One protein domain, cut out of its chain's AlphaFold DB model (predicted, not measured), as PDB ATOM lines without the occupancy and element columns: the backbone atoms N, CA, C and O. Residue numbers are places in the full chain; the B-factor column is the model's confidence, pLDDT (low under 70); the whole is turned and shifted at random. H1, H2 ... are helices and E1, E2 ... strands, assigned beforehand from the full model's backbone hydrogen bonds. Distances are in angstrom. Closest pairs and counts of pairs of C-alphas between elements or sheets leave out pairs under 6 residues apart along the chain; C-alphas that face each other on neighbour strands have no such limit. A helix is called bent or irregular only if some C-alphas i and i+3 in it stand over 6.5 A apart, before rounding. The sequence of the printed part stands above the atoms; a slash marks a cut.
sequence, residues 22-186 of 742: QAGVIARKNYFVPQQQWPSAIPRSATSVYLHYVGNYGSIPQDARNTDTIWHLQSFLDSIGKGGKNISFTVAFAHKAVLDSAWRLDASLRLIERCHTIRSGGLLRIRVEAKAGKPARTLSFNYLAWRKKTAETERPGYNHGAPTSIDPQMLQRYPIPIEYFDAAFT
ATOM      1  N   GLN A  22     -12.124   4.214  48.155       45.62
ATOM      2  CA  GLN A  22     -12.710   5.411  47.532       45.62
ATOM      3  C   GLN A  22     -13.342   5.146  46.155       45.62
ATOM      4  O   GLN A  22     -14.033   6.017  45.620       45.62
ATOM      5  N   ALA A  23     -13.139   3.958  45.577       41.91
ATOM      6  CA  ALA A  23     -13.746   3.555  44.316       41.91
ATOM      7  C   ALA A  23     -15.212   3.146  44.552       41.91
ATOM      8  O   ALA A  23     -15.521   1.989  44.807       41.91
ATOM      9  N   GLY A  24     -16.118   4.125  44.505       52.12
ATOM     10  CA  GLY A  24     -17.557   3.919  44.728       52.12
ATOM     11  C   GLY A  24     -18.272   5.106  45.377       52.12
ATOM     12  O   GLY A  24     -19.498   5.184  45.329       52.12
ATOM     13  N   VAL A  25     -17.527   6.064  45.938       71.25
ATOM     14  CA  VAL A  25     -18.102   7.277  46.534       71.25
ATOM     15  C   VAL A  25     -18.437   8.280  45.431       71.25
ATOM     16  O   VAL A  25     -17.557   8.724  44.692       71.25
ATOM     17  N   ILE A  26     -19.709   8.665  45.324       73.44
ATOM     18  CA  ILE A  26     -20.131   9.757  44.440       73.44
ATOM     19  C   ILE A  26     -19.695  11.084  45.074       73.44
ATOM     20  O   ILE A  26     -20.147  11.449  46.157       73.44
ATOM     21  N   ALA A  27     -18.827  11.814  44.384       79.94
ATOM     22  CA  ALA A  27     -18.397  13.155  44.731       79.94
ATOM     23  C   ALA A  27     -19.263  14.205  44.029       79.94
ATOM     24  O   ALA A  27     -19.558  14.089  42.837       79.94
ATOM     25  N   ARG A  28     -19.606  15.264  44.769       82.44
ATOM     26  CA  ARG A  28     -20.158  16.512  44.238       82.44
ATOM     27  C   ARG A  28     -19.169  17.624  44.558       82.44
ATOM     28  O   ARG A  28     -18.912  17.878  45.732       82.44
ATOM     29  N   LYS A  29     -18.581  18.239  43.535       85.06
ATOM     30  CA  LYS A  29     -17.606  19.321  43.705       85.06
ATOM     31  C   LYS A  29     -17.856  20.448  42.717       85.06
ATOM     32  O   LYS A  29     -18.185  20.196  41.561       85.06
ATOM     33  N   ASN A  30     -17.645  21.674  43.182       87.88
ATOM     34  CA  ASN A  30     -17.761  22.877  42.373       87.88
ATOM     35  C   ASN A  30     -16.391  23.542  42.290       87.88
ATOM     36  O   ASN A  30     -15.748  23.757  43.316       87.88
ATOM     37  N   TYR A  31     -15.963  23.870  41.080       89.56
ATOM     38  CA  TYR A  31     -14.662  24.466  40.828       89.56
ATOM     39  C   TYR A  31     -14.805  25.832  40.169       89.56
ATOM     40  O   TYR A  31     -15.546  25.982  39.202       89.56
ATOM     41  N   PHE A  32     -14.055  26.819  40.643       90.62
ATOM     42  CA  PHE A  32     -13.831  28.060  39.919       90.62
ATOM     43  C   PHE A  32     -12.885  27.817  38.739       90.62
ATOM     44  O   PHE A  32     -11.864  27.132  38.872       90.62
ATOM     45  N   VAL A  33     -13.223  28.397  37.588       91.25
ATOM     46  CA  VAL A  33     -12.392  28.373  36.384       91.25
ATOM     47  C   VAL A  33     -11.825  29.781  36.153       91.25
ATOM     48  O   VAL A  33     -12.588  30.699  35.836       91.25
ATOM     49  N   PRO A  34     -10.501  29.976  36.291       90.88
ATOM     50  CA  PRO A  34      -9.827  31.236  35.996       90.88
ATOM     51  C   PRO A  34     -10.066  31.724  34.563       90.88
ATOM     52  O   PRO A  34     -10.122  30.928  33.622       90.88
ATOM     53  N   GLN A  35     -10.141  33.047  34.396       88.31
ATOM     54  CA  GLN A  35     -10.484  33.707  33.132       88.31
ATOM     55  C   GLN A  35      -9.586  33.328  31.953       88.31
ATOM     56  O   GLN A  35     -10.055  33.229  30.823       88.31
ATOM     57  N   GLN A  36      -8.310  33.049  32.215       90.06
ATOM     58  CA  GLN A  36      -7.330  32.667  31.197       90.06
ATOM     59  C   GLN A  36      -7.670  31.338  30.505       90.06
ATOM     60  O   GLN A  36      -7.124  31.044  29.447       90.06
ATOM     61  N   GLN A  37      -8.547  30.531  31.103       89.69
ATOM     62  CA  GLN A  37      -8.913  29.197  30.629       89.69
ATOM     63  C   GLN A  37     -10.362  29.109  30.151       89.69
ATOM     64  O   GLN A  37     -10.839  28.015  29.849       89.69
ATOM     65  N   TRP A  38     -11.089  30.228  30.129       88.44
ATOM     66  CA  TRP A  38     -12.472  30.219  29.672       88.44
ATOM     67  C   TRP A  38     -12.533  29.760  28.211       88.44
ATOM     68  O   TRP A  38     -11.831  30.318  27.365       88.44
ATOM     69  N   PRO A  39     -13.371  28.759  27.890       78.62
ATOM     70  CA  PRO A  39     -13.612  28.377  26.510       78.62
ATOM     71  C   PRO A  39     -14.055  29.568  25.658       78.62
ATOM     72  O   PRO A  39     -14.827  30.412  26.110       78.62
ATOM     73  N   SER A  40     -13.636  29.598  24.393       81.56
ATOM     74  CA  SER A  40     -13.952  30.684  23.451       81.56
ATOM     75  C   SER A  40     -15.452  30.878  23.192       81.56
ATOM     76  O   SER A  40     -15.864  31.959  22.780       81.56
ATOM     77  N   ALA A  41     -16.268  29.852  23.453       80.44
ATOM     78  CA  ALA A  41     -17.726  29.908  23.379       80.44
ATOM     79  C   ALA A  41     -18.374  30.725  24.516       80.44
ATOM     80  O   ALA A  41     -19.545  31.090  24.414       80.44
ATOM     81  N   ILE A  42     -17.643  31.010  25.602       83.88
ATOM     82  CA  ILE A  42     -18.154  31.801  26.723       83.88
ATOM     83  C   ILE A  42     -18.099  33.296  26.362       83.88
ATOM     84  O   ILE A  42     -17.046  33.787  25.946       83.88
ATOM     85  N   PRO A  43     -19.199  34.057  26.532       81.81
ATOM     86  CA  PRO A  43     -19.201  35.485  26.239       81.81
ATOM     87  C   PRO A  43     -18.184  36.257  27.083       81.81
ATOM     88  O   PRO A  43     -18.055  36.028  28.283       81.81
ATOM     89  N   ARG A  44     -17.534  37.265  26.485       82.38
ATOM     90  CA  ARG A  44     -16.587  38.148  27.197       82.38
ATOM     91  C   ARG A  44     -17.219  38.942  28.345       82.38
ATOM     92  O   ARG A  44     -16.494  39.415  29.209       82.38
ATOM     93  N   SER A  45     -18.541  39.105  28.339       83.88
ATOM     94  CA  SER A  45     -19.297  39.751  29.417       83.88
ATOM     95  C   SER A  45     -19.439  38.883  30.671       83.88
ATOM     96  O   SER A  45     -19.917  39.383  31.688       83.88
ATOM     97  N   ALA A  46     -19.046  37.604  30.624       85.69
ATOM     98  CA  ALA A  46     -19.049  36.737  31.794       85.69
ATOM     99  C   ALA A  46     -18.128  37.302  32.881       85.69
ATOM    100  O   ALA A  46     -17.010  37.736  32.605       85.69
ATOM    101  N   THR A  47     -18.587  37.281  34.128       88.62
ATOM    102  CA  THR A  47     -17.794  37.731  35.278       88.62
ATOM    103  C   THR A  47     -17.149  36.571  36.018       88.62
ATOM    104  O   THR A  47     -16.123  36.747  36.668       88.62
ATOM    105  N   SER A  48     -17.732  35.376  35.926       89.62
ATOM    106  CA  SER A  48     -17.206  34.168  36.560       89.62
ATOM    107  C   SER A  48     -17.732  32.906  35.879       89.62
ATOM    108  O   SER A  48     -18.826  32.896  35.309       89.62
ATOM    109  N   VAL A  49     -16.934  31.836  35.936       90.50
ATOM    110  CA  VAL A  49     -17.272  30.521  35.382       90.50
ATOM    111  C   VAL A  49     -17.014  29.462  36.443       90.50
ATOM    112  O   VAL A  49     -15.916  29.375  36.999       90.50
ATOM    113  N   TYR A  50     -18.032  28.647  36.702       90.50
ATOM    114  CA  TYR A  50     -17.996  27.564  37.675       90.50
ATOM    115  C   TYR A  50     -18.255  26.227  36.984       90.50
ATOM    116  O   TYR A  50     -19.185  26.096  36.191       90.50
ATOM    117  N   LEU A  51     -17.437  25.227  37.291       89.31
ATOM    118  CA  LEU A  51     -17.585  23.854  36.825       89.31
ATOM    119  C   LEU A  51     -18.198  23.002  37.934       89.31
ATOM    120  O   LEU A  51     -17.597  22.835  38.995       89.31
ATOM    121  N   HIS A  52     -19.372  22.436  37.672       87.62
ATOM    122  CA  HIS A  52     -20.069  21.537  38.587       87.62
ATOM    123  C   HIS A  52     -19.817  20.089  38.171       87.62
ATOM    124  O   HIS A  52     -20.232  19.662  37.089       87.62
ATOM    125  N   TYR A  53     -19.136  19.341  39.037       85.56
ATOM    126  CA  TYR A  53     -18.803  17.936  38.844       85.56
ATOM    127  C   TYR A  53     -19.641  17.048  39.762       85.56
ATOM    128  O   TYR A  53     -19.598  17.187  40.988       85.56
ATOM    129  N   VAL A  54     -20.347  16.087  39.161       82.62
ATOM    130  CA  VAL A  54     -20.979  14.966  39.865       82.62
ATOM    131  C   VAL A  54     -20.516  13.658  39.229       82.62
ATOM    132  O   VAL A  54     -20.809  13.370  38.066       82.62
ATOM    133  N   GLY A  55     -19.787  12.851  39.994       81.12
ATOM    134  CA  GLY A  55     -19.206  11.609  39.490       81.12
ATOM    135  C   GLY A  55     -18.440  10.848  40.560       81.12
ATOM    136  O   GLY A  55     -18.511  11.176  41.738       81.12
ATOM    137  N   ASN A  56     -17.707   9.810  40.169       81.69
ATOM    138  CA  ASN A  56     -16.913   9.033  41.118       81.69
ATOM    139  C   ASN A  56     -15.770   9.896  41.689       81.69
ATOM    140  O   ASN A  56     -15.057  10.554  40.928       81.69
ATOM    141  N   TYR A  57     -15.586   9.889  43.012       81.81
ATOM    142  CA  TYR A  57     -14.482  10.584  43.681       81.81
ATOM    143  C   TYR A  57     -13.123  10.099  43.165       81.81
ATOM    144  O   TYR A  57     -12.224  10.903  42.927       81.81
ATOM    145  N   GLY A  58     -12.990   8.788  42.924       79.38
ATOM    146  CA  GLY A  58     -11.756   8.188  42.414       79.38
ATOM    147  C   GLY A  58     -11.335   8.711  41.035       79.38
ATOM    148  O   GLY A  58     -10.146   8.704  40.730       79.38
ATOM    149  N   SER A  59     -12.283   9.214  40.238       82.31
ATOM    150  CA  SER A  59     -12.020   9.797  38.918       82.31
ATOM    151  C   SER A  59     -11.462  11.221  38.985       82.31
ATOM    152  O   SER A  59     -10.969  11.710  37.978       82.31
ATOM    153  N   ILE A  60     -11.517  11.893  40.141       85.94
ATOM    154  CA  ILE A  60     -10.971  13.245  40.301       85.94
ATOM    155  C   ILE A  60      -9.434  13.165  40.398       85.94
ATOM    156  O   ILE A  60      -8.930  12.432  41.267       85.94
ATOM    157  N   PRO A  61      -8.683  13.933  39.582       85.88
ATOM    158  CA  PRO A  61      -7.231  14.075  39.699       85.88
ATOM    159  C   PRO A  61      -6.782  14.464  41.103       85.88
ATOM    160  O   PRO A  61      -7.470  15.200  41.809       85.88
ATOM    161  N   GLN A  62      -5.626  13.962  41.531       84.31
ATOM    162  CA  GLN A  62      -5.164  14.117  42.911       84.31
ATOM    163  C   GLN A  62      -4.946  15.587  43.307       84.31
ATOM    164  O   GLN A  62      -5.304  15.984  44.414       84.31
ATOM    165  N   ASP A  63      -4.434  16.396  42.384       83.88
ATOM    166  CA  ASP A  63      -4.276  17.846  42.502       83.88
ATOM    167  C   ASP A  63      -5.626  18.579  42.602       83.88
ATOM    168  O   ASP A  63      -5.745  19.541  43.357       83.88
ATOM    169  N   ALA A  64      -6.673  18.076  41.941       85.19
ATOM    170  CA  ALA A  64      -8.030  18.632  41.974       85.19
ATOM    171  C   ALA A  64      -8.871  18.209  43.205       85.19
ATOM    172  O   ALA A  64      -9.955  18.758  43.458       85.19
ATOM    173  N   ARG A  65      -8.413  17.240  44.011       86.50
ATOM    174  CA  ARG A  65      -9.167  16.748  45.187       86.50
ATOM    175  C   ARG A  65      -9.210  17.746  46.340       86.50
ATOM    176  O   ARG A  65     -10.235  17.823  47.012       86.50
ATOM    177  N   ASN A  66      -8.176  18.566  46.510       84.25
ATOM    178  CA  ASN A  66      -8.016  19.449  47.677       84.25
ATOM    179  C   ASN A  66      -8.097  20.951  47.347       84.25
ATOM    180  O   ASN A  66      -7.788  21.785  48.188       84.25
ATOM    181  N   THR A  67      -8.512  21.294  46.127       86.94
ATOM    182  CA  THR A  67      -8.670  22.673  45.638       86.94
ATOM    183  C   THR A  67     -10.097  22.918  45.159       86.94
ATOM    184  O   THR A  67     -10.780  21.982  44.732       86.94
ATOM    185  N   ASP A  68     -10.511  24.181  45.181       85.94
ATOM    186  CA  ASP A  68     -11.775  24.664  44.618       85.94
ATOM    187  C   ASP A  68     -11.556  25.436  43.308       85.94
ATOM    188  O   ASP A  68     -12.475  26.051  42.782       85.94
ATOM    189  N   THR A  69     -10.332  25.436  42.770       90.06
ATOM    190  CA  THR A  69      -9.958  26.103  41.512       90.06
ATOM    191  C   THR A  69      -9.267  25.123  40.573       90.06
ATOM    192  O   THR A  69      -8.366  24.395  40.996       90.06
ATOM    193  N   ILE A  70      -9.657  25.133  39.297       90.00
ATOM    194  CA  ILE A  70      -9.015  24.342  38.240       90.00
ATOM    195  C   ILE A  70      -8.119  25.248  37.396       90.00
ATOM    196  O   ILE A  70      -8.598  26.104  36.659       90.00
ATOM    197  N   TRP A  71      -6.805  25.043  37.495       87.88
ATOM    198  CA  TRP A  71      -5.788  25.804  36.753       87.88
ATOM    199  C   TRP A  71      -5.474  25.235  35.357       87.88
ATOM    200  O   TRP A  71      -4.842  25.920  34.554       87.88
ATOM    201  N   HIS A  72      -5.941  24.015  35.062       88.69
ATOM    202  CA  HIS A  72      -5.778  23.345  33.767       88.69
ATOM    203  C   HIS A  72      -7.071  22.623  33.335       88.69
ATOM    204  O   HIS A  72      -7.197  21.405  33.465       88.69
ATOM    205  N   LEU A  73      -8.046  23.377  32.818       87.06
ATOM    206  CA  LEU A  73      -9.404  22.909  32.519       87.06
ATOM    207  C   LEU A  73      -9.434  21.733  31.540       87.06
ATOM    208  O   LEU A  73     -10.095  20.739  31.823       87.06
ATOM    209  N   GLN A  74      -8.713  21.817  30.420       85.25
ATOM    210  CA  GLN A  74      -8.731  20.751  29.413       85.25
ATOM    211  C   GLN A  74      -8.180  19.438  29.982       85.25
ATOM    212  O   GLN A  74      -8.844  18.411  29.902       85.25
ATOM    213  N   SER A  75      -7.033  19.500  30.668       85.81
ATOM    214  CA  SER A  75      -6.441  18.333  31.332       85.81
ATOM    215  C   SER A  75      -7.380  17.727  32.377       85.81
ATOM    216  O   SER A  75      -7.433  16.507  32.524       85.81
ATOM    217  N   PHE A  76      -8.131  18.561  33.103       87.62
ATOM    218  CA  PHE A  76      -9.136  18.093  34.053       87.62
ATOM    219  C   PHE A  76     -10.282  17.363  33.340       87.62
ATOM    220  O   PHE A  76     -10.609  16.243  33.723       87.62
ATOM    221  N   LEU A  77     -10.858  17.945  32.283       85.25
ATOM    222  CA  LEU A  77     -11.943  17.328  31.508       85.25
ATOM    223  C   LEU A  77     -11.516  15.999  30.866       85.25
ATOM    224  O   LEU A  77     -12.252  15.014  30.949       85.25
ATOM    225  N   ASP A  78     -10.309  15.955  30.301       83.50
ATOM    226  CA  ASP A  78      -9.737  14.749  29.698       83.50
ATOM    227  C   ASP A  78      -9.552  13.638  30.746       83.50
ATOM    228  O   ASP A  78      -9.841  12.471  30.477       83.50
ATOM    229  N   SER A  79      -9.134  14.001  31.966       81.06
ATOM    230  CA  SER A  79      -8.904  13.043  33.056       81.06
ATOM    231  C   SER A  79     -10.183  12.400  33.603       81.06
ATOM    232  O   SER A  79     -10.182  11.215  33.937       81.06
ATOM    233  N   ILE A  80     -11.284  13.156  33.683       79.06
ATOM    234  CA  ILE A  80     -12.550  12.664  34.242       79.06
ATOM    235  C   ILE A  80     -13.402  11.924  33.200       79.06
ATOM    236  O   ILE A  80     -14.189  11.051  33.578       79.06
ATOM    237  N   GLY A  81     -13.215  12.216  31.904       67.62
ATOM    238  CA  GLY A  81     -13.744  11.460  30.762       67.62
ATOM    239  C   GLY A  81     -15.182  10.930  30.914       67.62
ATOM    240  O   GLY A  81     -16.045  11.551  31.533       67.62
ATOM    241  N   LYS A  82     -15.443   9.721  30.378       53.56
ATOM    242  CA  LYS A  82     -16.737   8.995  30.465       53.56
ATOM    243  C   LYS A  82     -17.190   8.653  31.908       53.56
ATOM    244  O   LYS A  82     -18.244   8.043  32.074       53.56
ATOM    245  N   GLY A  83     -16.406   8.993  32.939       54.06
ATOM    246  CA  GLY A  83     -16.712   8.750  34.355       54.06
ATOM    247  C   GLY A  83     -17.507   9.872  35.039       54.06
ATOM    248  O   GLY A  83     -18.212   9.611  36.017       54.06
ATOM    249  N   GLY A  84     -17.452  11.102  34.518       60.19
ATOM    250  CA  GLY A  84     -18.283  12.217  34.975       60.19
ATOM    251  C   GLY A  84     -19.675  12.141  34.356       60.19
ATOM    252  O   GLY A  84     -19.872  12.580  33.227       60.19
ATOM    253  N   LYS A  85     -20.651  11.566  35.069       60.31
ATOM    254  CA  LYS A  85     -21.997  11.367  34.502       60.31
ATOM    255  C   LYS A  85     -22.784  12.672  34.326       60.31
ATOM    256  O   LYS A  85     -23.587  12.721  33.408       60.31
ATOM    257  N   ASN A  86     -22.504  13.720  35.114       71.94
ATOM    258  CA  ASN A  86     -23.158  15.034  35.016       71.94
ATOM    259  C   ASN A  86     -22.131  16.171  35.186       71.94
ATOM    260  O   ASN A  86     -21.942  16.692  36.287       71.94
ATOM    261  N   ILE A  87     -21.453  16.546  34.097       80.44
ATOM    262  CA  ILE A  87     -20.601  17.743  34.046       80.44
ATOM    263  C   ILE A  87     -21.415  18.888  33.445       80.44
ATOM    264  O   ILE A  87     -21.970  18.756  32.353       80.44
ATOM    265  N   SER A  88     -21.466  20.020  34.145       84.38
ATOM    266  CA  SER A  88     -22.073  21.242  33.614       84.38
ATOM    267  C   SER A  88     -21.319  22.482  34.067       84.38
ATOM    268  O   SER A  88     -20.726  22.493  35.147       84.38
ATOM    269  N   PHE A  89     -21.378  23.528  33.253       86.00
ATOM    270  CA  PHE A  89     -20.778  24.819  33.556       86.00
ATOM    271  C   PHE A  89     -21.866  25.831  33.888       86.00
ATOM    272  O   PHE A  89     -22.872  25.894  33.185       86.00
ATOM    273  N   THR A  90     -21.642  26.642  34.916       88.94
ATOM    274  CA  THR A  90     -22.441  27.834  35.207       88.94
ATOM    275  C   THR A  90     -21.606  29.064  34.890       88.94
ATOM    276  O   THR A  90     -20.543  29.269  35.474       88.94
ATOM    277  N   VAL A  91     -22.087  29.884  33.963       89.19
ATOM    278  CA  VAL A  91     -21.486  31.167  33.592       89.19
ATOM    279  C   VAL A  91     -22.319  32.267  34.226       89.19
ATOM    280  O   VAL A  91     -23.484  32.417  33.870       89.19
ATOM    281  N   ALA A  92     -21.751  33.020  35.162       88.44
ATOM    282  CA  ALA A  92     -22.451  34.118  35.812       88.44
ATOM    283  C   ALA A  92     -22.047  35.465  35.201       88.44
ATOM    284  O   ALA A  92     -20.880  35.715  34.890       88.44
ATOM    285  N   PHE A  93     -23.043  36.332  35.057       88.19
ATOM    286  CA  PHE A  93     -22.939  37.720  34.636       88.19
ATOM    287  C   PHE A  93     -23.360  38.571  35.824       88.19
ATOM    288  O   PHE A  93     -24.425  38.354  36.401       88.19
ATOM    289  N   ALA A  94     -22.517  39.515  36.229       84.00
ATOM    290  CA  ALA A  94     -22.781  40.345  37.393       84.00
ATOM    291  C   ALA A  94     -22.400  41.800  37.132       84.00
ATOM    292  O   ALA A  94     -21.436  42.087  36.427       84.00
ATOM    293  N   HIS A  95     -23.123  42.718  37.764       80.19
ATOM    294  CA  HIS A  95     -22.824  44.142  37.740       80.19
ATOM    295  C   HIS A  95     -22.855  44.684  39.172       80.19
ATOM    296  O   HIS A  95     -23.842  44.513  39.881       80.19
ATOM    297  N   LYS A  96     -21.763  45.323  39.622       75.75
ATOM    298  CA  LYS A  96     -21.607  45.829  41.005       75.75
ATOM    299  C   LYS A  96     -21.940  44.774  42.085       75.75
ATOM    300  O   LYS A  96     -22.650  45.069  43.037       75.75
ATOM    301  N   ALA A  97     -21.435  43.549  41.912       69.50
ATOM    302  CA  ALA A  97     -21.672  42.383  42.782       69.50
ATOM    303  C   ALA A  97     -23.118  41.843  42.829       69.50
ATOM    304  O   ALA A  97     -23.377  40.875  43.537       69.50
ATOM    305  N   VAL A  98     -24.035  42.392  42.031       74.12
ATOM    306  CA  VAL A  98     -25.386  41.848  41.850       74.12
ATOM    307  C   VAL A  98     -25.385  40.918  40.642       74.12
ATOM    308  O   VAL A  98     -24.888  41.290  39.577       74.12
ATOM    309  N   LEU A  99     -25.922  39.708  40.805       83.44
ATOM    310  CA  LEU A  99     -26.113  38.774  39.698       83.44
ATOM    311  C   LEU A  99     -27.154  39.349  38.723       83.44
ATOM    312  O   LEU A  99     -28.276  39.645  39.123       83.44
ATOM    313  N   ASP A 100     -26.786  39.495  37.455       83.12
ATOM    314  CA  ASP A 100     -27.679  39.902  36.364       83.12
ATOM    315  C   ASP A 100     -28.310  38.659  35.715       83.12
ATOM    316  O   ASP A 100     -29.527  38.463  35.698       83.12
ATOM    317  N   SER A 101     -27.460  37.737  35.265       85.06
ATOM    318  CA  SER A 101     -27.896  36.459  34.708       85.06
ATOM    319  C   SER A 101     -26.891  35.344  34.978       85.06
ATOM    320  O   SER A 101     -25.725  35.588  35.286       85.06
ATOM    321  N   ALA A 102     -27.343  34.098  34.885       88.25
ATOM    322  CA  ALA A 102     -26.510  32.909  34.975       88.25
ATOM    323  C   ALA A 102     -26.929  31.902  33.907       88.25
ATOM    324  O   ALA A 102     -28.115  31.632  33.733       88.25
ATOM    325  N   TRP A 103     -25.980  31.365  33.153       88.81
ATOM    326  CA  TRP A 103     -26.256  30.426  32.068       88.81
ATOM    327  C   TRP A 103     -25.687  29.063  32.415       88.81
ATOM    328  O   TRP A 103     -24.550  28.978  32.882       88.81
ATOM    329  N   ARG A 104     -26.451  28.001  32.149       86.12
ATOM    330  CA  ARG A 104     -25.975  26.625  32.309       86.12
ATOM    331  C   ARG A 104     -25.637  26.024  30.953       86.12
ATOM    332  O   ARG A 104     -26.465  26.025  30.041       86.12
ATOM    333  N   LEU A 105     -24.427  25.490  30.844       85.00
ATOM    334  CA  LEU A 105     -23.915  24.807  29.661       85.00
ATOM    335  C   LEU A 105     -23.660  23.326  29.972       85.00
ATOM    336  O   LEU A 105     -23.303  22.978  31.103       85.00
ATOM    337  N   ASP A 106     -23.819  22.458  28.974       81.75
ATOM    338  CA  ASP A 106     -23.429  21.049  29.085       81.75
ATOM    339  C   ASP A 106     -21.907  20.863  28.955       81.75
ATOM    340  O   ASP A 106     -21.150  21.816  28.760       81.75
ATOM    341  N   ALA A 107     -21.443  19.616  29.058       78.31
ATOM    342  CA  ALA A 107     -20.033  19.267  28.883       78.31
ATOM    343  C   ALA A 107     -19.472  19.627  27.489       78.31
ATOM    344  O   ALA A 107     -18.263  19.770  27.335       78.31
ATOM    345  N   SER A 108     -20.339  19.790  26.483       79.00
ATOM    346  CA  SER A 108     -19.997  20.250  25.131       79.00
ATOM    347  C   SER A 108     -20.142  21.766  24.963       79.00
ATOM    348  O   SER A 108     -20.092  22.254  23.836       79.00
ATOM    349  N   LEU A 109     -20.325  22.511  26.060       78.06
ATOM    350  CA  LEU A 109     -20.518  23.964  26.087       78.06
ATOM    351  C   LEU A 109     -21.764  24.443  25.335       78.06
ATOM    352  O   LEU A 109     -21.868  25.614  24.966       78.06
ATOM    353  N   ARG A 110     -22.735  23.557  25.114       82.62
ATOM    354  CA  ARG A 110     -24.014  23.939  24.523       82.62
ATOM    355  C   ARG A 110     -24.896  24.522  25.607       82.62
ATOM    356  O   ARG A 110     -24.984  23.976  26.707       82.62
ATOM    357  N   LEU A 111     -25.558  25.624  25.276       83.00
ATOM    358  CA  LEU A 111     -26.515  26.257  26.168       83.00
ATOM    359  C   LEU A 111     -27.666  25.295  26.459       83.00
ATOM    360  O   LEU A 111     -28.362  24.859  25.546       83.00
ATOM    361  N   ILE A 112     -27.849  24.988  27.739       80.81
ATOM    362  CA  ILE A 112     -28.999  24.235  28.226       80.81
ATOM    363  C   ILE A 112     -30.055  25.223  28.718       80.81
ATOM    364  O   ILE A 112     -31.234  25.058  28.418       80.81
ATOM    365  N   GLU A 113     -29.641  26.247  29.479       80.94
ATOM    366  CA  GLU A 113     -30.572  27.127  30.193       80.94
ATOM    367  C   GLU A 113     -30.034  28.538  30.414       80.94
ATOM    368  O   GLU A 113     -28.830  28.744  30.608       80.94
ATOM    369  N   ARG A 114     -30.960  29.500  30.460       82.44
ATOM    370  CA  ARG A 114     -30.704  30.896  30.826       82.44
ATOM    371  C   ARG A 114     -31.502  31.259  32.067       82.44
ATOM    372  O   ARG A 114     -32.725  31.157  32.073       82.44
ATOM    373  N   CYS A 115     -30.808  31.724  33.093       80.38
ATOM    374  CA  CYS A 115     -31.399  32.229  34.320       80.38
ATOM    375  C   CYS A 115     -31.178  33.735  34.395       80.38
ATOM    376  O   CYS A 115     -30.067  34.213  34.169       80.38
ATOM    377  N   HIS A 116     -32.215  34.474  34.753       78.62
ATOM    378  CA  HIS A 116     -32.147  35.906  35.014       78.62
ATOM    379  C   HIS A 116     -32.605  36.155  36.441       78.62
ATOM    380  O   HIS A 116     -33.583  35.547  36.887       78.62
ATOM    381  N   THR A 117     -31.909  37.030  37.162       70.62
ATOM    382  CA  THR A 117     -32.444  37.491  38.442       70.62
ATOM    383  C   THR A 117     -33.664  38.358  38.181       70.62
ATOM    384  O   THR A 117     -33.686  39.203  37.286       70.62
ATOM    385  N   ILE A 118     -34.716  38.123  38.957       61.47
ATOM    386  CA  ILE A 118     -35.906  38.964  38.949       61.47
ATOM    387  C   ILE A 118     -35.783  39.884  40.173       61.47
ATOM    388  O   ILE A 118     -36.290  39.578  41.253       61.47
ATOM    389  N   ARG A 119     -34.965  40.941  40.038       56.03
ATOM    390  CA  ARG A 119     -34.630  41.920  41.101       56.03
ATOM    391  C   ARG A 119     -34.110  41.283  42.414       56.03
ATOM    392  O   ARG A 119     -33.645  40.148  42.447       56.03
ATOM    393  N   SER A 120     -34.127  42.045  43.516       54.41
ATOM    394  CA  SER A 120     -33.587  41.701  44.846       54.41
ATOM    395  C   SER A 120     -34.415  40.680  45.650       54.41
ATOM    396  O   SER A 120     -34.169  40.507  46.839       54.41
ATOM    397  N   GLY A 121     -35.402  40.015  45.036       59.03
ATOM    398  CA  GLY A 121     -36.425  39.219  45.732       59.03
ATOM    399  C   GLY A 121     -36.142  37.719  45.881       59.03
ATOM    400  O   GLY A 121     -37.014  36.985  46.334       59.03
ATOM    401  N   GLY A 122     -34.964  37.229  45.482       67.75
ATOM    402  CA  GLY A 122     -34.615  35.806  45.610       67.75
ATOM    403  C   GLY A 122     -35.224  34.867  44.557       67.75
ATOM    404  O   GLY A 122     -35.108  33.645  44.690       67.75
ATOM    405  N   LEU A 123     -35.840  35.426  43.510       70.25
ATOM    406  CA  LEU A 123     -36.441  34.703  42.388       70.25
ATOM    407  C   LEU A 123     -35.498  34.664  41.174       70.25
ATOM    408  O   LEU A 123     -34.857  35.659  40.827       70.25
ATOM    409  N   LEU A 124     -35.463  33.515  40.495       73.88
ATOM    410  CA  LEU A 124     -34.792  33.323  39.209       73.88
ATOM    411  C   LEU A 124     -35.827  33.041  38.121       73.88
ATOM    412  O   LEU A 124     -36.597  32.093  38.241       73.88
ATOM    413  N   ARG A 125     -35.820  33.816  37.031       73.00
ATOM    414  CA  ARG A 125     -36.554  33.461  35.808       73.00
ATOM    415  C   ARG A 125     -35.677  32.539  34.985       73.00
ATOM    416  O   ARG A 125     -34.620  32.958  34.519       73.00
ATOM    417  N   ILE A 126     -36.116  31.300  34.819       73.00
ATOM    418  CA  ILE A 126     -35.369  30.235  34.162       73.00
ATOM    419  C   ILE A 126     -36.049  29.922  32.834       73.00
ATOM    420  O   ILE A 126     -37.175  29.431  32.791       73.00
ATOM    421  N   ARG A 127     -35.347  30.202  31.738       73.00
ATOM    422  CA  ARG A 127     -35.705  29.731  30.404       73.00
ATOM    423  C   ARG A 127     -34.908  28.470  30.108       73.00
ATOM    424  O   ARG A 127     -33.682  28.518  29.996       73.00
ATOM    425  N   VAL A 128     -35.619  27.358  29.967       70.25
ATOM    426  CA  VAL A 128     -35.037  26.075  29.570       70.25
ATOM    427  C   VAL A 128     -35.092  25.981  28.053       70.25
ATOM    428  O   VAL A 128     -36.172  26.075  27.465       70.25
ATOM    429  N   GLU A 129     -33.933  25.817  27.419       71.56
ATOM    430  CA  GLU A 129     -33.857  25.696  25.967       71.56
ATOM    431  C   GLU A 129     -34.466  24.366  25.505       71.56
ATOM    432  O   GLU A 129     -34.382  23.325  26.168       71.56
ATOM    433  N   ALA A 130     -35.100  24.407  24.338       60.94
ATOM    434  CA  ALA A 130     -35.691  23.248  23.693       60.94
ATOM    435  C   ALA A 130     -34.644  22.142  23.463       60.94
ATOM    436  O   ALA A 130     -33.657  22.339  22.752       60.94
ATOM    437  N   LYS A 131     -34.890  20.929  23.978       55.56
ATOM    438  CA  LYS A 131     -34.280  19.722  23.391       55.56
ATOM    439  C   LYS A 131     -34.987  19.447  22.061       55.56
ATOM    440  O   LYS A 131     -36.192  19.672  21.974       55.56
ATOM    441  N   ALA A 132     -34.264  18.968  21.046       46.78
ATOM    442  CA  ALA A 132     -34.820  18.697  19.714       46.78
ATOM    443  C   ALA A 132     -36.203  18.009  19.797       46.78
ATOM    444  O   ALA A 132     -36.320  16.926  20.371       46.78
ATOM    445  N   GLY A 133     -37.244  18.671  19.273       44.16
ATOM    446  CA  GLY A 133     -38.632  18.185  19.282       44.16
ATOM    447  C   GLY A 133     -39.521  18.615  20.463       44.16
ATOM    448  O   GLY A 133     -40.660  18.162  20.527       44.16
ATOM    449  N   LYS A 134     -39.062  19.472  21.390       46.72
ATOM    450  CA  LYS A 134     -39.891  20.031  22.481       46.72
ATOM    451  C   LYS A 134     -39.840  21.563  22.507       46.72
ATOM    452  O   LYS A 134     -38.777  22.110  22.235       46.72
ATOM    453  N   PRO A 135     -40.933  22.265  22.849       49.62
ATOM    454  CA  PRO A 135     -40.913  23.719  22.994       49.62
ATOM    455  C   PRO A 135     -40.025  24.148  24.173       49.62
ATOM    456  O   PRO A 135     -39.893  23.425  25.164       49.62
ATOM    457  N   ALA A 136     -39.398  25.320  24.055       61.12
ATOM    458  CA  ALA A 136     -38.721  25.965  25.179       61.12
ATOM    459  C   ALA A 136     -39.761  26.376  26.237       61.12
ATOM    460  O   ALA A 136     -40.854  26.808  25.875       61.12
ATOM    461  N   ARG A 137     -39.415  26.268  27.524       62.56
ATOM    462  CA  ARG A 137     -40.295  26.628  28.656       62.56
ATOM    463  C   ARG A 137     -39.679  27.755  29.479       62.56
ATOM    464  O   ARG A 137     -38.454  27.800  29.622       62.56
ATOM    465  N   THR A 138     -40.502  28.652  30.018       64.56
ATOM    466  CA  THR A 138     -40.048  29.722  30.920       64.56
ATOM    467  C   THR A 138     -40.773  29.586  32.249       64.56
ATOM    468  O   THR A 138     -41.990  29.640  32.275       64.56
ATOM    469  N   LEU A 139     -40.033  29.447  33.346       66.56
ATOM    470  CA  LEU A 139     -40.600  29.351  34.691       66.56
ATOM    471  C   LEU A 139     -39.921  30.338  35.638       66.56
ATOM    472  O   LEU A 139     -38.734  30.640  35.494       66.56
ATOM    473  N   SER A 140     -40.662  30.833  36.621       71.38
ATOM    474  CA  SER A 140     -40.106  31.607  37.732       71.38
ATOM    475  C   SER A 140     -39.857  30.660  38.911       71.38
ATOM    476  O   SER A 140     -40.750  29.922  39.308       71.38
ATOM    477  N   PHE A 141     -38.644  30.640  39.464       73.00
ATOM    478  CA  PHE A 141     -38.225  29.722  40.527       73.00
ATOM    479  C   PHE A 141     -37.784  30.480  41.781       73.00
ATOM    480  O   PHE A 141     -36.899  31.339  41.716       73.00
ATOM    481  N   ASN A 142     -38.358  30.144  42.937       75.50
ATOM    482  CA  ASN A 142     -37.974  30.706  44.232       75.50
ATOM    483  C   ASN A 142     -36.716  30.027  44.777       75.50
ATOM    484  O   ASN A 142     -36.756  29.080  45.568       75.50
ATOM    485  N   TYR A 143     -35.574  30.541  44.327       78.19
ATOM    486  CA  TYR A 143     -34.266  29.960  44.582       78.19
ATOM    487  C   TYR A 143     -33.851  30.042  46.057       78.19
ATOM    488  O   TYR A 143     -33.317  29.072  46.599       78.19
ATOM    489  N   LEU A 144     -34.132  31.161  46.734       76.88
ATOM    490  CA  LEU A 144     -33.801  31.320  48.155       76.88
ATOM    491  C   LEU A 144     -34.666  30.433  49.059       76.88
ATOM    492  O   LEU A 144     -34.135  29.820  49.986       76.88
ATOM    493  N   ALA A 145     -35.968  30.304  48.773       74.50
ATOM    494  CA  ALA A 145     -36.844  29.404  49.526       74.50
ATOM    495  C   ALA A 145     -36.419  27.937  49.367       74.50
ATOM    496  O   ALA A 145     -36.324  27.208  50.359       74.50
ATOM    497  N   TRP A 146     -36.070  27.526  48.142       77.00
ATOM    498  CA  TRP A 146     -35.521  26.196  47.891       77.00
ATOM    499  C   TRP A 146     -34.214  25.956  48.665       77.00
ATOM    500  O   TRP A 146     -34.046  24.905  49.294       77.00
ATOM    501  N   ARG A 147     -33.295  26.935  48.685       79.56
ATOM    502  CA  ARG A 147     -32.042  26.830  49.454       79.56
ATOM    503  C   ARG A 147     -32.276  26.709  50.951       79.56
ATOM    504  O   ARG A 147     -31.606  25.901  51.588       79.56
ATOM    505  N   LYS A 148     -33.222  27.468  51.505       75.62
ATOM    506  CA  LYS A 148     -33.560  27.396  52.930       75.62
ATOM    507  C   LYS A 148     -34.011  25.982  53.315       75.62
ATOM    508  O   LYS A 148     -33.429  25.390  54.215       75.62
ATOM    509  N   LYS A 149     -34.949  25.400  52.557       73.25
ATOM    510  CA  LYS A 149     -35.447  24.028  52.784       73.25
ATOM    511  C   LYS A 149     -34.368  22.953  52.579       73.25
ATOM    512  O   LYS A 149     -34.312  21.974  53.321       73.25
ATOM    513  N   THR A 150     -33.501  23.104  51.576       71.38
ATOM    514  CA  THR A 150     -32.439  22.110  51.318       71.38
ATOM    515  C   THR A 150     -31.301  22.166  52.336       71.38
ATOM    516  O   THR A 150     -30.754  21.127  52.692       71.38
ATOM    517  N   ALA A 151     -30.983  23.339  52.886       69.25
ATOM    518  CA  ALA A 151     -29.986  23.455  53.950       69.25
ATOM    519  C   ALA A 151     -30.393  22.691  55.227       69.25
ATOM    520  O   ALA A 151     -29.557  22.027  55.838       69.25
ATOM    521  N   GLU A 152     -31.678  22.733  55.595       61.41
ATOM    522  CA  GLU A 152     -32.217  22.043  56.780       61.41
ATOM    523  C   GLU A 152     -32.132  20.509  56.667       61.41
ATOM    524  O   GLU A 152     -31.950  19.818  57.669       61.41
ATOM    525  N   THR A 153     -32.218  19.974  55.446       61.16
ATOM    526  CA  THR A 153     -32.182  18.527  55.172       61.16
ATOM    527  C   THR A 153     -30.765  17.978  54.995       61.16
ATOM    528  O   THR A 153     -30.509  16.832  55.355       61.16
ATOM    529  N   GLU A 154     -29.823  18.778  54.488       64.50
ATOM    530  CA  GLU A 154     -28.424  18.364  54.305       64.50
ATOM    531  C   GLU A 154     -27.660  18.232  55.637       64.50
ATOM    532  O   GLU A 154     -26.768  17.386  55.746       64.50
ATOM    533  N   ARG A 155     -27.990  19.048  56.654       55.84
ATOM    534  CA  ARG A 155     -27.386  18.992  58.001       55.84
ATOM    535  C   ARG A 155     -28.373  19.430  59.096       55.84
ATOM    536  O   ARG A 155     -28.427  20.617  59.426       55.84
ATOM    537  N   PRO A 156     -29.092  18.487  59.729       47.50
ATOM    538  CA  PRO A 156     -30.006  18.798  60.825       47.50
ATOM    539  C   PRO A 156     -29.267  19.486  61.987       47.50
ATOM    540  O   PRO A 156     -28.299  18.944  62.517       47.50
ATOM    541  N   GLY A 157     -29.707  20.687  62.380       46.41
ATOM    542  CA  GLY A 157     -29.181  21.419  63.545       46.41
ATOM    543  C   GLY A 157     -28.034  22.409  63.283       46.41
ATOM    544  O   GLY A 157     -27.590  23.061  64.225       46.41
ATOM    545  N   TYR A 158     -27.569  22.575  62.037       43.19
ATOM    546  CA  TYR A 158     -26.530  23.558  61.689       43.19
ATOM    547  C   TYR A 158     -27.124  24.764  60.946       43.19
ATOM    548  O   TYR A 158     -27.427  24.698  59.758       43.19
ATOM    549  N   ASN A 159     -27.273  25.890  61.648       43.25
ATOM    550  CA  ASN A 159     -27.862  27.116  61.109       43.25
ATOM    551  C   ASN A 159     -26.774  27.978  60.434       43.25
ATOM    552  O   ASN A 159     -26.262  28.933  61.017       43.25
ATOM    553  N   HIS A 160     -26.370  27.649  59.203       51.88
ATOM    554  CA  HIS A 160     -25.734  28.675  58.372       51.88
ATOM    555  C   HIS A 160     -26.829  29.677  58.009       51.88
ATOM    556  O   HIS A 160     -27.802  29.287  57.369       51.88
ATOM    557  N   GLY A 161     -26.700  30.933  58.453       53.16
ATOM    558  CA  GLY A 161     -27.677  31.987  58.165       53.16
ATOM    559  C   GLY A 161     -28.129  31.922  56.706       53.16
ATOM    560  O   GLY A 161     -27.294  31.926  55.798       53.16
ATOM    561  N   ALA A 162     -29.438  31.763  56.498       55.84
ATOM    562  CA  ALA A 162     -29.994  31.543  55.172       55.84
ATOM    563  C   ALA A 162     -29.593  32.709  54.248       55.84
ATOM    564  O   ALA A 162     -29.745  33.868  54.648       55.84
ATOM    565  N   PRO A 163     -29.056  32.437  53.044       63.59
ATOM    566  CA  PRO A 163     -28.654  33.496  52.131       63.59
ATOM    567  C   PRO A 163     -29.854  34.391  51.809       63.59
ATOM    568  O   PRO A 163     -30.931  33.905  51.468       63.59
ATOM    569  N   THR A 164     -29.662  35.702  51.935       67.94
ATOM    570  CA  THR A 164     -30.711  36.718  51.743       67.94
ATOM    571  C   THR A 164     -30.732  37.295  50.328       67.94
ATOM    572  O   THR A 164     -31.650  38.035  49.986       67.94
ATOM    573  N   SER A 165     -29.743  36.964  49.491       76.00
ATOM    574  CA  SER A 165     -29.654  37.408  48.097       76.00
ATOM    575  C   SER A 165     -28.966  36.361  47.212       76.00
ATOM    576  O   SER A 165     -28.334  35.427  47.710       76.00
ATOM    577  N   ILE A 166     -29.143  36.492  45.894       79.44
ATOM    578  CA  ILE A 166     -28.508  35.629  44.893       79.44
ATOM    579  C   ILE A 166     -27.318  36.378  44.294       79.44
ATOM    580  O   ILE A 166     -27.491  37.423  43.667       79.44
ATOM    581  N   ASP A 167     -26.121  35.818  44.448       81.38
ATOM    582  CA  ASP A 167     -24.874  36.375  43.932       81.38
ATOM    583  C   ASP A 167     -24.000  35.276  43.279       81.38
ATOM    584  O   ASP A 167     -24.288  34.078  43.420       81.38
ATOM    585  N   PRO A 168     -22.930  35.642  42.547       80.00
ATOM    586  CA  PRO A 168     -22.047  34.660  41.918       80.00
ATOM    587  C   PRO A 168     -21.366  33.682  42.896       80.00
ATOM    588  O   PRO A 168     -21.246  32.497  42.585       80.00
ATOM    589  N   GLN A 169     -20.962  34.124  44.095       79.38
ATOM    590  CA  GLN A 169     -20.348  33.240  45.102       79.38
ATOM    591  C   GLN A 169     -21.353  32.201  45.615       79.38
ATOM    592  O   GLN A 169     -20.993  31.054  45.898       79.38
ATOM    593  N   MET A 170     -22.624  32.585  45.705       79.75
ATOM    594  CA  MET A 170     -23.722  31.704  46.074       79.75
ATOM    595  C   MET A 170     -23.920  30.606  45.020       79.75
ATOM    596  O   MET A 170     -24.005  29.434  45.384       79.75
ATOM    597  N   LEU A 171     -23.875  30.954  43.727       78.81
ATOM    598  CA  LEU A 171     -23.954  29.990  42.618       78.81
ATOM    599  C   LEU A 171     -22.742  29.050  42.526       78.81
ATOM    600  O   LEU A 171     -22.885  27.899  42.112       78.81
ATOM    601  N   GLN A 172     -21.554  29.498  42.947       81.44
ATOM    602  CA  GLN A 172     -20.381  28.625  43.065       81.44
ATOM    603  C   GLN A 172     -20.615  27.506  44.080       81.44
ATOM    604  O   GLN A 172     -20.248  26.356  43.846       81.44
ATOM    605  N   ARG A 173     -21.188  27.842  45.238       78.31
ATOM    606  CA  ARG A 173     -21.418  26.879  46.322       78.31
ATOM    607  C   ARG A 173     -22.622  26.000  46.038       78.31
ATOM    608  O   ARG A 173     -22.579  24.802  46.307       78.31
ATOM    609  N   TYR A 174     -23.666  26.591  45.473       78.81
ATOM    610  CA  TYR A 174     -24.954  25.953  45.283       78.81
ATOM    611  C   TYR A 174     -25.362  26.083  43.813       78.81
ATOM    612  O   TYR A 174     -25.717  27.179  43.382       78.81
ATOM    613  N   PRO A 175     -25.282  24.999  43.021       75.62
ATOM    614  CA  PRO A 175     -25.769  25.022  41.652       75.62
ATOM    615  C   PRO A 175     -27.292  25.168  41.622       75.62
ATOM    616  O   PRO A 175     -27.999  24.708  42.521       75.62
ATOM    617  N   ILE A 176     -27.799  25.750  40.538       74.81
ATOM    618  CA  ILE A 176     -29.239  25.875  40.305       74.81
ATOM    619  C   ILE A 176     -29.836  24.454  40.123       74.81
ATOM    620  O   ILE A 176     -29.330  23.684  39.297       74.81
ATOM    621  N   PRO A 177     -30.875  24.061  40.891       67.00
ATOM    622  CA  PRO A 177     -31.407  22.693  40.974       67.00
ATOM    623  C   PRO A 177     -32.321  22.359  39.800       67.00
ATOM    624  O   PRO A 177     -33.542  22.320  39.887       67.00
ATOM    625  N   ILE A 178     -31.697  22.131  38.664       58.81
ATOM    626  CA  ILE A 178     -32.384  22.138  37.375       58.81
ATOM    627  C   ILE A 178     -32.902  20.753  36.961       58.81
ATOM    628  O   ILE A 178     -33.850  20.628  36.188       58.81
ATOM    629  N   GLU A 179     -32.286  19.689  37.478       55.28
ATOM    630  CA  GLU A 179     -32.703  18.312  37.176       55.28
ATOM    631  C   GLU A 179     -34.014  17.939  37.888       55.28
ATOM    632  O   GLU A 179     -34.698  17.015  37.454       55.28
ATOM    633  N   TYR A 180     -34.389  18.699  38.926       57.31
ATOM    634  CA  TYR A 180     -35.589  18.509  39.737       57.31
ATOM    635  C   TYR A 180     -36.115  19.872  40.205       57.31
ATOM    636  O   TYR A 180     -35.793  20.330  41.301       57.31
ATOM    637  N   PHE A 181     -36.931  20.524  39.374       61.84
ATOM    638  CA  PHE A 181     -37.731  21.648  39.852       61.84
ATOM    639  C   PHE A 181     -38.877  21.097  40.694       61.84
ATOM    640  O   PHE A 181     -39.808  20.487  40.172       61.84
ATOM    641  N   ASP A 182     -38.778  21.285  42.006       58.12
ATOM    642  CA  ASP A 182     -39.890  21.042  42.915       58.12
ATOM    643  C   ASP A 182     -40.973  22.095  42.624       58.12
ATOM    644  O   ASP A 182     -40.723  23.302  42.713       58.12
ATOM    645  N   ALA A 183     -42.164  21.623  42.237       56.62
ATOM    646  CA  ALA A 183     -43.313  22.461  41.901       56.62
ATOM    647  C   ALA A 183     -43.699  23.409  43.051       56.62
ATOM    648  O   ALA A 183     -44.263  24.474  42.805       56.62
ATOM    649  N   ALA A 184     -43.333  23.074  44.295       56.50
ATOM    650  CA  ALA A 184     -43.521  23.942  45.455       56.50
ATOM    651  C   ALA A 184     -42.745  25.271  45.368       56.50
ATOM    652  O   ALA A 184     -43.069  26.216  46.081       56.50
ATOM    653  N   PHE A 185     -41.723  25.361  44.512       60.25
ATOM    654  CA  PHE A 185     -40.907  26.567  44.336       60.25
ATOM    655  C   PHE A 185     -41.049  27.203  42.954       60.25
ATOM    656  O   PHE A 185     -40.412  28.223  42.689       60.25
ATOM    657  N   THR A 186     -41.869  26.631  42.071       62.72
ATOM    658  CA  THR A 186     -42.206  27.244  40.784       62.72
ATOM    659  C   THR A 186     -43.379  28.203  40.951       62.72
ATOM    660  O   THR A 186     -44.430  27.823  41.461       62.72
TER     661      THR A 186
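This is residues 22 to 186 of the 742 residues of the protein "Caspase family protein" of Chitinophagaceae bacterium (UniProt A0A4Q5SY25). One twisted sheet of seven strands curls like a trough round the short helix H4, while H2 covers E2 on its opposite face. H3 leads away from the E7 edge, and residues 153 to 158 stick out there. The printed part has 165 residues, with seven named strands and four named helices in the order E1 E2 H1 H2 E3 E4 E5 E6 E7 H3 H4; the class is mixed, helices and strands. The sheet runs E1 E2 E3 E4 E5 E6 E7, all antiparallel; the whole is compact, with a radius of gyration of the C-alphas of 16.1 A and spans of 41 by 40 by 37 A.

Find C-alpha 26 at (-20.131, 9.757, 44.440), where E1 begins, residues 26 to 32. E2 is residues 48 to 56, 25.5 A long; E3, the longest strand, is residues 86 to 95, 29.2 A; E4 is residues 98 to 106, 24.5 A. E5 is residues 111 to 118, E6 123 to 128 and E7 137 to 142. Of the helices, H1 is residues 62 to 65, H2 73 to 83, 16.0 A, and H3 143 to 154, 16.2 A. H4, residues 168 to 173, ends at C-alpha 173, (-21.418, 26.879, 46.322).

Look across the sheet for N and O within hydrogen-bond range: N 29 and O 53, 2.9 A, in the hairpin E1 and E2; N 50 and O 90, 2.9 A, between E2 and E3. E3 to E7 form a meander, each strand the antiparallel neighbour of the one before: see N 91 and O 103, 2.8 A; N 104 and O 113, 2.9 A; N 116 and O 125, 2.9 A; N 126 and O 139, 2.8 A. The sheet curls round H4; the closest C-alphas of E2 and H4 are those of Tyr 50 and Gln 172, 6.0 A. On the opposite face, H2 lies over E2 at a height over the sheet of 10.0 A, along the strands at 24 degrees on the local plane. H2 is irregular: C-alphas 79 and 82 are 9.2 A apart. H3 only grazes the sheet with residues 143 to 145. H1 is only just not on the sheet, with 4 pairs of C-alphas within 10 A. Every O i to N i+4 pair is within hydrogen-bond range in H4, 5 of 7 in H2 and 7 of 8 in H3; H1 is too short for one.

The C-alphas of Gly 133 and Gly 157 are the two farthest apart, 45.4 A. The printed part has no cut. The links E1 to E2 and H3 to H4 are long. The mean pLDDT of the printed part is 74.7; look for values under 70 in 48 residues, among them 130 to 139, 151 to 164 and 177 to 186.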